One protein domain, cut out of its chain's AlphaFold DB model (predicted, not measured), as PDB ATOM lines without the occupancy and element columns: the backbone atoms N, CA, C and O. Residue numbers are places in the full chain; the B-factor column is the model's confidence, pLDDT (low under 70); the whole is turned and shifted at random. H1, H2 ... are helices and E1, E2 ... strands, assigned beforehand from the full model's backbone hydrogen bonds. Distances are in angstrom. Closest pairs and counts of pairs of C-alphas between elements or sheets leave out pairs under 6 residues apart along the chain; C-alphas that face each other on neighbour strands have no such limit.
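Overview. This is residues 119 to 187 of the 187 residues of an uncharacterized protein of bacterium M00.F.Ca.ET.191.01.1.1 (UniProt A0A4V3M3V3). Two short helices, H1 and H2, cross at a steep tilt, and a slim two-stranded hairpin, E1 and E2, lies on the far side of H2 from H1. A long link without a named element leads from H2 to the hairpin. The printed part has 69 residues, with H1, H2, E1 and E2 in that order and E1 and E2 antiparallel; the class is mixed, helices and strands, though only 32 residues are in named elements. The whole is only just compact, close to loose, with a radius of gyration of the C-alphas of 12.7 A and spans of 39 by 31 by 18 A.

Arrangement. H1, residues 126 to 134, and H2, residues 142 to 154, touch, with the C-alphas of Gly 129 and Val 148 closest at 6.0 A. They run opposite ways at a steep tilt of 54 degrees. In both helices every O i to N i+4 pair is within hydrogen-bond range. E1, residues 166 to 170, and E2, residues 176 to 180, form an antiparallel hairpin, with 157 degrees between their directions. N 167 and O 179, 2.9 A apart, and N 179 and O 167, 2.8 A apart, are within hydrogen-bond range. H1 is apart from both strands, and H2 is apart from E2.

Along the chain. H1 begins at C-alpha 126 (187.386, 180.480, 304.789) and is 11.9 A long. H2 is 18.5 A long, E1 13.8 A and E2 14.0 A. E2 ends at C-alpha 180 (168.695, 176.938, 298.136).

Size, cuts and confidence. The C-alphas of Lys 157 and Tyr 173 are the two farthest apart, at 39.5 A. The printed part has no cut. The link from H2 to E1, 11 residues, is long. Residues 182 to 187, up to the chain's last residue, have pLDDT under 70.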
ATOM      1  N   TYR A 119     187.467 187.414 294.778       93.19
ATOM      2  CA  TYR A 119     186.588 186.666 295.663       93.19
ATOM      3  C   TYR A 119     187.017 186.921 297.106       93.19
ATOM      4  O   TYR A 119     188.167 187.269 297.376       93.19
ATOM      5  N   GLU A 120     186.107 186.707 298.047       94.69
ATOM      6  CA  GLU A 120     186.417 186.785 299.469       94.69
ATOM      7  C   GLU A 120     185.664 185.681 300.209       94.69
ATOM      8  O   GLU A 120     184.527 185.351 299.874       94.69
ATOM      9  N   PHE A 121     186.311 185.105 301.222       94.44
ATOM     10  CA  PHE A 121     185.724 184.051 302.041       94.44
ATOM     11  C   PHE A 121     185.580 184.526 303.481       94.44
ATOM     12  O   PHE A 121     186.530 185.052 304.063       94.44
ATOM     13  N   LEU A 122     184.425 184.246 304.083       93.19
ATOM     14  CA  LEU A 122     184.139 184.533 305.488       93.19
ATOM     15  C   LEU A 122     183.834 183.257 306.279       93.19
ATOM     16  O   LEU A 122     183.524 182.208 305.716       93.19
ATOM     17  N   GLY A 123     183.904 183.368 307.604       91.50
ATOM     18  CA  GLY A 123     183.567 182.291 308.530       91.50
ATOM     19  C   GLY A 123     184.637 181.204 308.664       91.50
ATOM     20  O   GLY A 123     185.751 181.302 308.145       91.50
ATOM     21  N   SER A 124     184.287 180.144 309.391       91.06
ATOM     22  CA  SER A 124     185.193 179.042 309.743       91.06
ATOM     23  C   SER A 124     185.712 178.259 308.530       91.06
ATOM     24  O   SER A 124     186.840 177.767 308.550       91.06
ATOM     25  N   GLY A 125     184.939 178.204 307.440       92.94
ATOM     26  CA  GLY A 125     185.328 177.563 306.180       92.94
ATOM     27  C   GLY A 125     186.346 178.333 305.343       92.94
ATOM     28  O   GLY A 125     186.912 177.769 304.406       92.94
ATOM     29  N   ALA A 126     186.619 179.601 305.667       94.69
ATOM     30  CA  ALA A 126     187.386 180.480 304.789       94.69
ATOM     31  C   ALA A 126     188.799 179.965 304.496       94.69
ATOM     32  O   ALA A 126     189.270 180.047 303.362       94.69
ATOM     33  N   LYS A 127     189.479 179.390 305.495       94.69
ATOM     34  CA  LYS A 127     190.829 178.838 305.318       94.69
ATOM     35  C   LYS A 127     190.836 177.632 304.374       94.69
ATOM     36  O   LYS A 127     191.731 177.524 303.539       94.69
ATOM     37  N   ALA A 128     189.854 176.739 304.503       95.00
ATOM     38  CA  ALA A 128     189.726 175.571 303.636       95.00
ATOM     39  C   ALA A 128     189.376 175.987 302.200       95.00
ATOM     40  O   ALA A 128     190.035 175.530 301.269       95.00
ATOM     41  N   GLY A 129     188.441 176.930 302.033       95.12
ATOM     42  CA  GLY A 129     188.078 177.485 300.726       95.12
ATOM     43  C   GLY A 129     189.260 178.153 300.019       95.12
ATOM     44  O   GLY A 129     189.568 177.809 298.881       95.12
ATOM     45  N   LYS A 130     190.008 179.019 300.724       95.50
ATOM     46  CA  LYS A 130     191.223 179.664 300.186       95.50
ATOM     47  C   LYS A 130     192.284 178.640 299.768       95.50
ATOM     48  O   LYS A 130     192.911 178.807 298.729       95.50
ATOM     49  N   ARG A 131     192.468 177.566 300.545       94.88
ATOM     50  CA  ARG A 131     193.405 176.479 300.214       94.88
ATOM     51  C   ARG A 131     192.988 175.728 298.947       94.88
ATOM     52  O   ARG A 131     193.837 175.483 298.100       94.88
ATOM     53  N   LEU A 132     191.716 175.345 298.838       94.44
ATOM     54  CA  LEU A 132     191.194 174.597 297.688       94.44
ATOM     55  C   LEU A 132     191.249 175.433 296.409       94.44
ATOM     56  O   LEU A 132     191.727 174.957 295.384       94.44
ATOM     57  N   LEU A 133     190.834 176.697 296.492       94.06
ATOM     58  CA  LEU A 133     190.870 177.602 295.353       94.06
ATOM     59  C   LEU A 133     192.310 177.970 294.961       94.06
ATOM     60  O   LEU A 133     192.628 178.017 293.784       94.06
ATOM     61  N   GLY A 134     193.218 178.151 295.924       92.19
ATOM     62  CA  GLY A 134     194.639 178.395 295.641       92.19
ATOM     63  C   GLY A 134     195.381 177.201 295.025       92.19
ATOM     64  O   GLY A 134     196.478 177.375 294.503       92.19
ATOM     65  N   ALA A 135     194.803 175.998 295.080       91.19
ATOM     66  CA  ALA A 135     195.353 174.799 294.452       91.19
ATOM     67  C   ALA A 135     194.898 174.616 292.992       91.19
ATOM     68  O   ALA A 135     195.398 173.713 292.319       91.19
ATOM     69  N   THR A 136     193.965 175.437 292.495       89.12
ATOM     70  CA  THR A 136     193.529 175.389 291.096       89.12
ATOM     71  C   THR A 136     194.280 176.401 290.234       89.12
ATOM     72  O   THR A 136     194.605 177.502 290.671       89.12
ATOM     73  N   SER A 137     194.517 176.037 288.975       88.38
ATOM     74  CA  SER A 137     195.026 176.951 287.942       88.38
ATOM     75  C   SER A 137     193.902 177.552 287.090       88.38
ATOM     76  O   SER A 137     194.173 178.265 286.126       88.38
ATOM     77  N   GLN A 138     192.643 177.211 287.382       88.25
ATOM     78  CA  GLN A 138     191.490 177.665 286.611       88.25
ATOM     79  C   GLN A 138     191.113 179.115 286.961       88.25
ATOM     80  O   GLN A 138     191.262 179.523 288.115       88.25
ATOM     81  N   PRO A 139     190.576 179.889 285.997       90.31
ATOM     82  CA  PRO A 139     189.980 181.186 286.288       90.31
ATOM     83  C   PRO A 139     188.870 181.073 287.335       90.31
ATOM     84  O   PRO A 139     188.079 180.127 287.321       90.31
ATOM     85  N   VAL A 140     188.781 182.066 288.219       92.06
ATOM     86  CA  VAL A 140     187.731 182.112 289.238       92.06
ATOM     87  C   VAL A 140     186.389 182.384 288.568       92.06
ATOM     88  O   VAL A 140     186.187 183.430 287.956       92.06
ATOM     89  N   THR A 141     185.468 181.432 288.694       91.25
ATOM     90  CA  THR A 141     184.092 181.525 288.196       91.25
ATOM     91  C   THR A 141     183.110 181.197 289.316       91.25
ATOM     92  O   THR A 141     183.477 180.551 290.298       91.25
ATOM     93  N   THR A 142     181.844 181.592 289.167       88.75
ATOM     94  CA  THR A 142     180.786 181.234 290.126       88.75
ATOM     95  C   THR A 142     180.666 179.721 290.302       88.75
ATOM     96  O   THR A 142     180.559 179.257 291.433       88.75
ATOM     97  N   SER A 143     180.738 178.943 289.215       90.00
ATOM     98  CA  SER A 143     180.693 177.477 289.284       90.00
ATOM     99  C   SER A 143     181.837 176.919 290.125       90.00
ATOM    100  O   SER A 143     181.593 176.136 291.034       90.00
ATOM    101  N   LEU A 144     183.062 177.405 289.906       92.69
ATOM    102  CA  LEU A 144     184.222 176.997 290.695       92.69
ATOM    103  C   LEU A 144     184.083 177.384 292.177       92.69
ATOM    104  O   LEU A 144     184.448 176.608 293.054       92.69
ATOM    105  N   LEU A 145     183.537 178.565 292.488       93.25
ATOM    106  CA  LEU A 145     183.284 178.966 293.878       93.25
ATOM    107  C   LEU A 145     182.236 178.071 294.557       93.25
ATOM    108  O   LEU A 145     182.388 177.756 295.738       93.25
ATOM    109  N   ILE A 146     181.207 177.637 293.822       91.62
ATOM    110  CA  ILE A 146     180.207 176.678 294.313       91.62
ATOM    111  C   ILE A 146     180.855 175.309 294.543       91.62
ATOM    112  O   ILE A 146     180.671 174.741 295.614       91.62
ATOM    113  N   GLU A 147     181.668 174.815 293.609       92.38
ATOM    114  CA  GLU A 147     182.410 173.554 293.761       92.38
ATOM    115  C   GLU A 147     183.347 173.587 294.978       92.38
ATOM    116  O   GLU A 147     183.401 172.636 295.758       92.38
ATOM    117  N   VAL A 148     184.052 174.704 295.191       94.25
ATOM    118  CA  VAL A 148     184.894 174.901 296.378       94.25
ATOM    119  C   VAL A 148     184.052 174.899 297.652       94.25
ATOM    120  O   VAL A 148     184.453 174.279 298.635       94.25
ATOM    121  N   LEU A 149     182.892 175.561 297.662       92.38
ATOM    122  CA  LEU A 149     181.989 175.555 298.812       92.38
ATOM    123  C   LEU A 149     181.478 174.141 299.121       92.38
ATOM    124  O   LEU A 149     181.521 173.729 300.279       92.38
ATOM    125  N   GLU A 150     181.047 173.389 298.109       91.69
ATOM    126  CA  GLU A 150     180.625 171.991 298.255       91.69
ATOM    127  C   GLU A 150     181.766 171.124 298.804       91.69
ATOM    128  O   GLU A 150     181.567 170.378 299.761       91.69
ATOM    129  N   ALA A 151     182.988 171.291 298.296       93.06
ATOM    130  CA  ALA A 151     184.156 170.580 298.806       93.06
ATOM    131  C   ALA A 151     184.486 170.932 300.270       93.06
ATOM    132  O   ALA A 151     184.919 170.061 301.022       93.06
ATOM    133  N   VAL A 152     184.269 172.181 300.705       93.44
ATOM    134  CA  VAL A 152     184.417 172.568 302.121       93.44
ATOM    135  C   VAL A 152     183.322 171.943 302.989       93.44
ATOM    136  O   VAL A 152     183.612 171.542 304.111       93.44
ATOM    137  N   ILE A 153     182.085 171.848 302.494       90.94
ATOM    138  CA  ILE A 153     180.962 171.214 303.211       90.94
ATOM    139  C   ILE A 153     181.218 169.716 303.435       90.94
ATOM    140  O   ILE A 153     180.845 169.174 304.478       90.94
ATOM    141  N   GLU A 154     181.864 169.057 302.473       90.50
ATOM    142  CA  GLU A 154     182.217 167.638 302.554       90.50
ATOM    143  C   GLU A 154     183.533 167.359 303.306       90.50
ATOM    144  O   GLU A 154     183.824 166.202 303.613       90.50
ATOM    145  N   ASP A 155     184.323 168.384 303.653       89.25
ATOM    146  CA  ASP A 155     185.527 168.227 304.479       89.25
ATOM    147  C   ASP A 155     185.127 168.010 305.949       89.25
ATOM    148  O   ASP A 155     184.793 168.951 306.672       89.25
ATOM    149  N   ASP A 156     185.211 166.764 306.425       86.38
ATOM    150  CA  ASP A 156     184.891 166.396 307.814       86.38
ATOM    151  C   ASP A 156     185.780 167.107 308.858       86.38
ATOM    152  O   ASP A 156     185.467 167.104 310.048       86.38
ATOM    153  N   LYS A 157     186.879 167.759 308.443       88.06
ATOM    154  CA  LYS A 157     187.700 168.608 309.323       88.06
ATOM    155  C   LYS A 157     187.100 170.000 309.542       88.06
ATOM    156  O   LYS A 157     187.622 170.752 310.364       88.06
ATOM    157  N   VAL A 158     186.050 170.364 308.804       85.81
ATOM    158  CA  VAL A 158     185.328 171.640 308.899       85.81
ATOM    159  C   VAL A 158     183.870 171.363 309.278       85.81
ATOM    160  O   VAL A 158     182.907 171.663 308.569       85.81
ATOM    161  N   ASP A 159     183.697 170.827 310.482       84.44
ATOM    162  CA  ASP A 159     182.409 170.442 311.062       84.44
ATOM    163  C   ASP A 159     181.474 171.623 311.399       84.44
ATOM    164  O   ASP A 159     180.424 171.438 312.002       84.44
ATOM    165  N   SER A 160     181.792 172.846 310.973       87.56
ATOM    166  CA  SER A 160     181.004 174.068 311.210       87.56
ATOM    167  C   SER A 160     180.413 174.684 309.937       87.56
ATOM    168  O   SER A 160     179.668 175.656 310.026       87.56
ATOM    169  N   VAL A 161     180.704 174.121 308.759       85.88
ATOM    170  CA  VAL A 161     180.174 174.576 307.461       85.88
ATOM    171  C   VAL A 161     179.233 173.519 306.883       85.88
ATOM    172  O   VAL A 161     179.566 172.339 306.883       85.88
ATOM    173  N   GLY A 162     178.052 173.925 306.408       84.31
ATOM    174  CA  GLY A 162     177.021 173.022 305.884       84.31
ATOM    175  C   GLY A 162     175.611 173.440 306.305       84.31
ATOM    176  O   GLY A 162     175.369 174.608 306.606       84.31
ATOM    177  N   GLY A 163     174.679 172.482 306.335       84.00
ATOM    178  CA  GLY A 163     173.265 172.758 306.611       84.00
ATOM    179  C   GLY A 163     172.581 173.464 305.440       84.00
ATOM    180  O   GLY A 163     173.031 173.358 304.310       84.00
ATOM    181  N   ASN A 164     171.493 174.194 305.676       81.44
ATOM    182  CA  ASN A 164     170.755 174.826 304.581       81.44
ATOM    183  C   ASN A 164     171.538 176.017 303.994       81.44
ATOM    184  O   ASN A 164     171.491 177.129 304.521       81.44
ATOM    185  N   VAL A 165     172.249 175.782 302.890       84.56
ATOM    186  CA  VAL A 165     173.054 176.798 302.202       84.56
ATOM    187  C   VAL A 165     172.208 177.534 301.170       84.56
ATOM    188  O   VAL A 165     171.492 176.920 300.376       84.56
ATOM    189  N   ARG A 166     172.312 178.865 301.157       86.62
ATOM    190  CA  ARG A 166     171.732 179.716 300.114       86.62
ATOM    191  C   ARG A 166     172.824 180.288 299.235       86.62
ATOM    192  O   ARG A 166     173.846 180.747 299.734       86.62
ATOM    193  N   VAL A 167     172.555 180.306 297.940       88.81
ATOM    194  CA  VAL A 167     173.361 181.010 296.948       88.81
ATOM    195  C   VAL A 167     172.492 182.109 296.367       88.81
ATOM    196  O   VAL A 167     171.311 181.893 296.098       88.81
ATOM    197  N   GLY A 168     173.062 183.295 296.206       89.56
ATOM    198  CA  GLY A 168     172.384 184.405 295.562       89.56
ATOM    199  C   GLY A 168     173.308 185.150 294.620       89.56
ATOM    200  O   GLY A 168     174.528 185.004 294.685       89.56
ATOM    201  N   GLY A 169     172.707 185.924 293.732       90.19
ATOM    202  CA  GLY A 169     173.418 186.676 292.716       90.19
ATOM    203  C   GLY A 169     172.537 187.747 292.100       90.19
ATOM    204  O   GLY A 169     171.311 187.720 292.231       90.19
ATOM    205  N   PHE A 170     173.195 188.688 291.439       88.44
ATOM    206  CA  PHE A 170     172.554 189.738 290.666       88.44
ATOM    207  C   PHE A 170     172.280 189.233 289.251       88.44
ATOM    208  O   PHE A 170     173.134 188.587 288.641       88.44
ATOM    209  N   ASP A 171     171.077 189.486 288.743       85.44
ATOM    210  CA  ASP A 171     170.741 189.229 287.348       85.44
ATOM    211  C   ASP A 171     171.210 190.375 286.429       85.44
ATOM    212  O   ASP A 171     171.813 191.356 286.860       85.44
ATOM    213  N   LYS A 172     170.910 190.264 285.131       82.12
ATOM    214  CA  LYS A 172     171.256 191.284 284.124       82.12
ATOM    215  C   LYS A 172     170.560 192.641 284.321       82.12
ATOM    216  O   LYS A 172     170.884 193.583 283.609       82.12
ATOM    217  N   TYR A 173     169.571 192.711 285.207       80.94
ATOM    218  CA  TYR A 173     168.872 193.932 285.598       80.94
ATOM    219  C   TYR A 173     169.337 194.425 286.975       80.94
ATOM    220  O   TYR A 173     168.703 195.298 287.560       80.94
ATOM    221  N   HIS A 174     170.426 193.855 287.502       82.81
ATOM    222  CA  HIS A 174     170.970 194.133 288.827       82.81
ATOM    223  C   HIS A 174     169.979 193.862 289.969       82.81
ATOM    224  O   HIS A 174     170.092 194.405 291.071       82.81
ATOM    225  N   SER A 175     169.022 192.966 289.723       82.75
ATOM    226  CA  SER A 175     168.116 192.447 290.733       82.75
ATOM    227  C   SER A 175     168.745 191.235 291.413       82.75
ATOM    228  O   SER A 175     169.147 190.265 290.769       82.75
ATOM    229  N   PHE A 176     168.839 191.284 292.739       86.31
ATOM    230  CA  PHE A 176     169.332 190.182 293.550       86.31
ATOM    231  C   PHE A 176     168.272 189.091 293.700       86.31
ATOM    232  O   PHE A 176     167.143 189.336 294.126       86.31
ATOM    233  N   THR A 177     168.671 187.856 293.423       86.00
ATOM    234  CA  THR A 177     167.866 186.658 293.666       86.00
ATOM    235  C   THR A 177     168.659 185.667 294.505       86.00
ATOM    236  O   THR A 177     169.889 185.682 294.507       86.00
ATOM    237  N   SER A 178     167.967 184.802 295.247       87.31
ATOM    238  CA  SER A 178     168.615 183.720 295.993       87.31
ATOM    239  C   SER A 178     167.821 182.423 295.916       87.31
ATOM    240  O   SER A 178     166.593 182.429 295.835       87.31
ATOM    241  N   ALA A 179     168.539 181.307 295.953       86.94
ATOM    242  CA  ALA A 179     167.995 179.961 295.923       86.94
ATOM    243  C   ALA A 179     168.720 179.067 296.936       86.94
ATOM    244  O   ALA A 179     169.844 179.343 297.362       86.94
ATOM    245  N   TRP A 180     168.062 177.982 297.336       84.31
ATOM    246  CA  TRP A 180     168.695 176.938 298.136       84.31
ATOM    247  C   TRP A 180     169.654 176.121 297.270       84.31
ATOM    248  O   TRP A 180     169.297 175.718 296.163       84.31
ATOM    249  N   LEU A 181     170.850 175.848 297.789       81.88
ATOM    250  CA  LEU A 181     171.784 174.925 297.160       81.88
ATOM    251  C   LEU A 181     171.273 173.494 297.382       81.88
ATOM    252  O   LEU A 181     171.105 173.051 298.516       81.88
ATOM    253  N   SER A 182     170.996 172.772 296.298       65.25
ATOM    254  CA  SER A 182     170.253 171.501 296.318       65.25
ATOM    255  C   SER A 182     171.004 170.310 296.937       65.25
ATOM    256  O   SER A 182     170.430 169.227 297.042       65.25
ATOM    257  N   ARG A 183     172.264 170.487 297.359       59.69
ATOM    258  CA  ARG A 183     173.187 169.408 297.756       59.69
ATOM    259  C   ARG A 183     173.902 169.614 299.092       59.69
ATOM    260  O   ARG A 183     174.997 169.108 299.290       59.69
ATOM    261  N   SER A 184     173.316 170.324 300.047       55.12
ATOM    262  CA  SER A 184     173.951 170.412 301.363       55.12
ATOM    263  C   SER A 184     173.758 169.129 302.182       55.12
ATOM    264  O   SER A 184     172.616 168.735 302.443       55.12
ATOM    265  N   LYS A 185     174.858 168.518 302.645       53.62
ATOM    266  CA  LYS A 185     174.884 167.480 303.692       53.62
ATOM    267  C   LYS A 185     173.942 167.898 304.832       53.62
ATOM    268  O   LYS A 185     174.165 168.923 305.483       53.62
ATOM    269  N   ARG A 186     172.844 167.154 305.032       50.28
ATOM    270  CA  ARG A 186     171.948 167.367 306.180       50.28
ATOM    271  C   ARG A 186     172.727 166.954 307.423       50.28
ATOM    272  O   ARG A 186     173.115 165.793 307.522       50.28
ATOM    273  N   ARG A 187     172.990 167.908 308.309       53.62
ATOM    274  CA  ARG A 187     173.460 167.623 309.664       53.62
ATOM    275  C   ARG A 187     172.275 167.522 310.599       53.62
ATOM    276  O   ARG A 187     171.314 168.295 310.376       53.62
TER     277      ARG A 187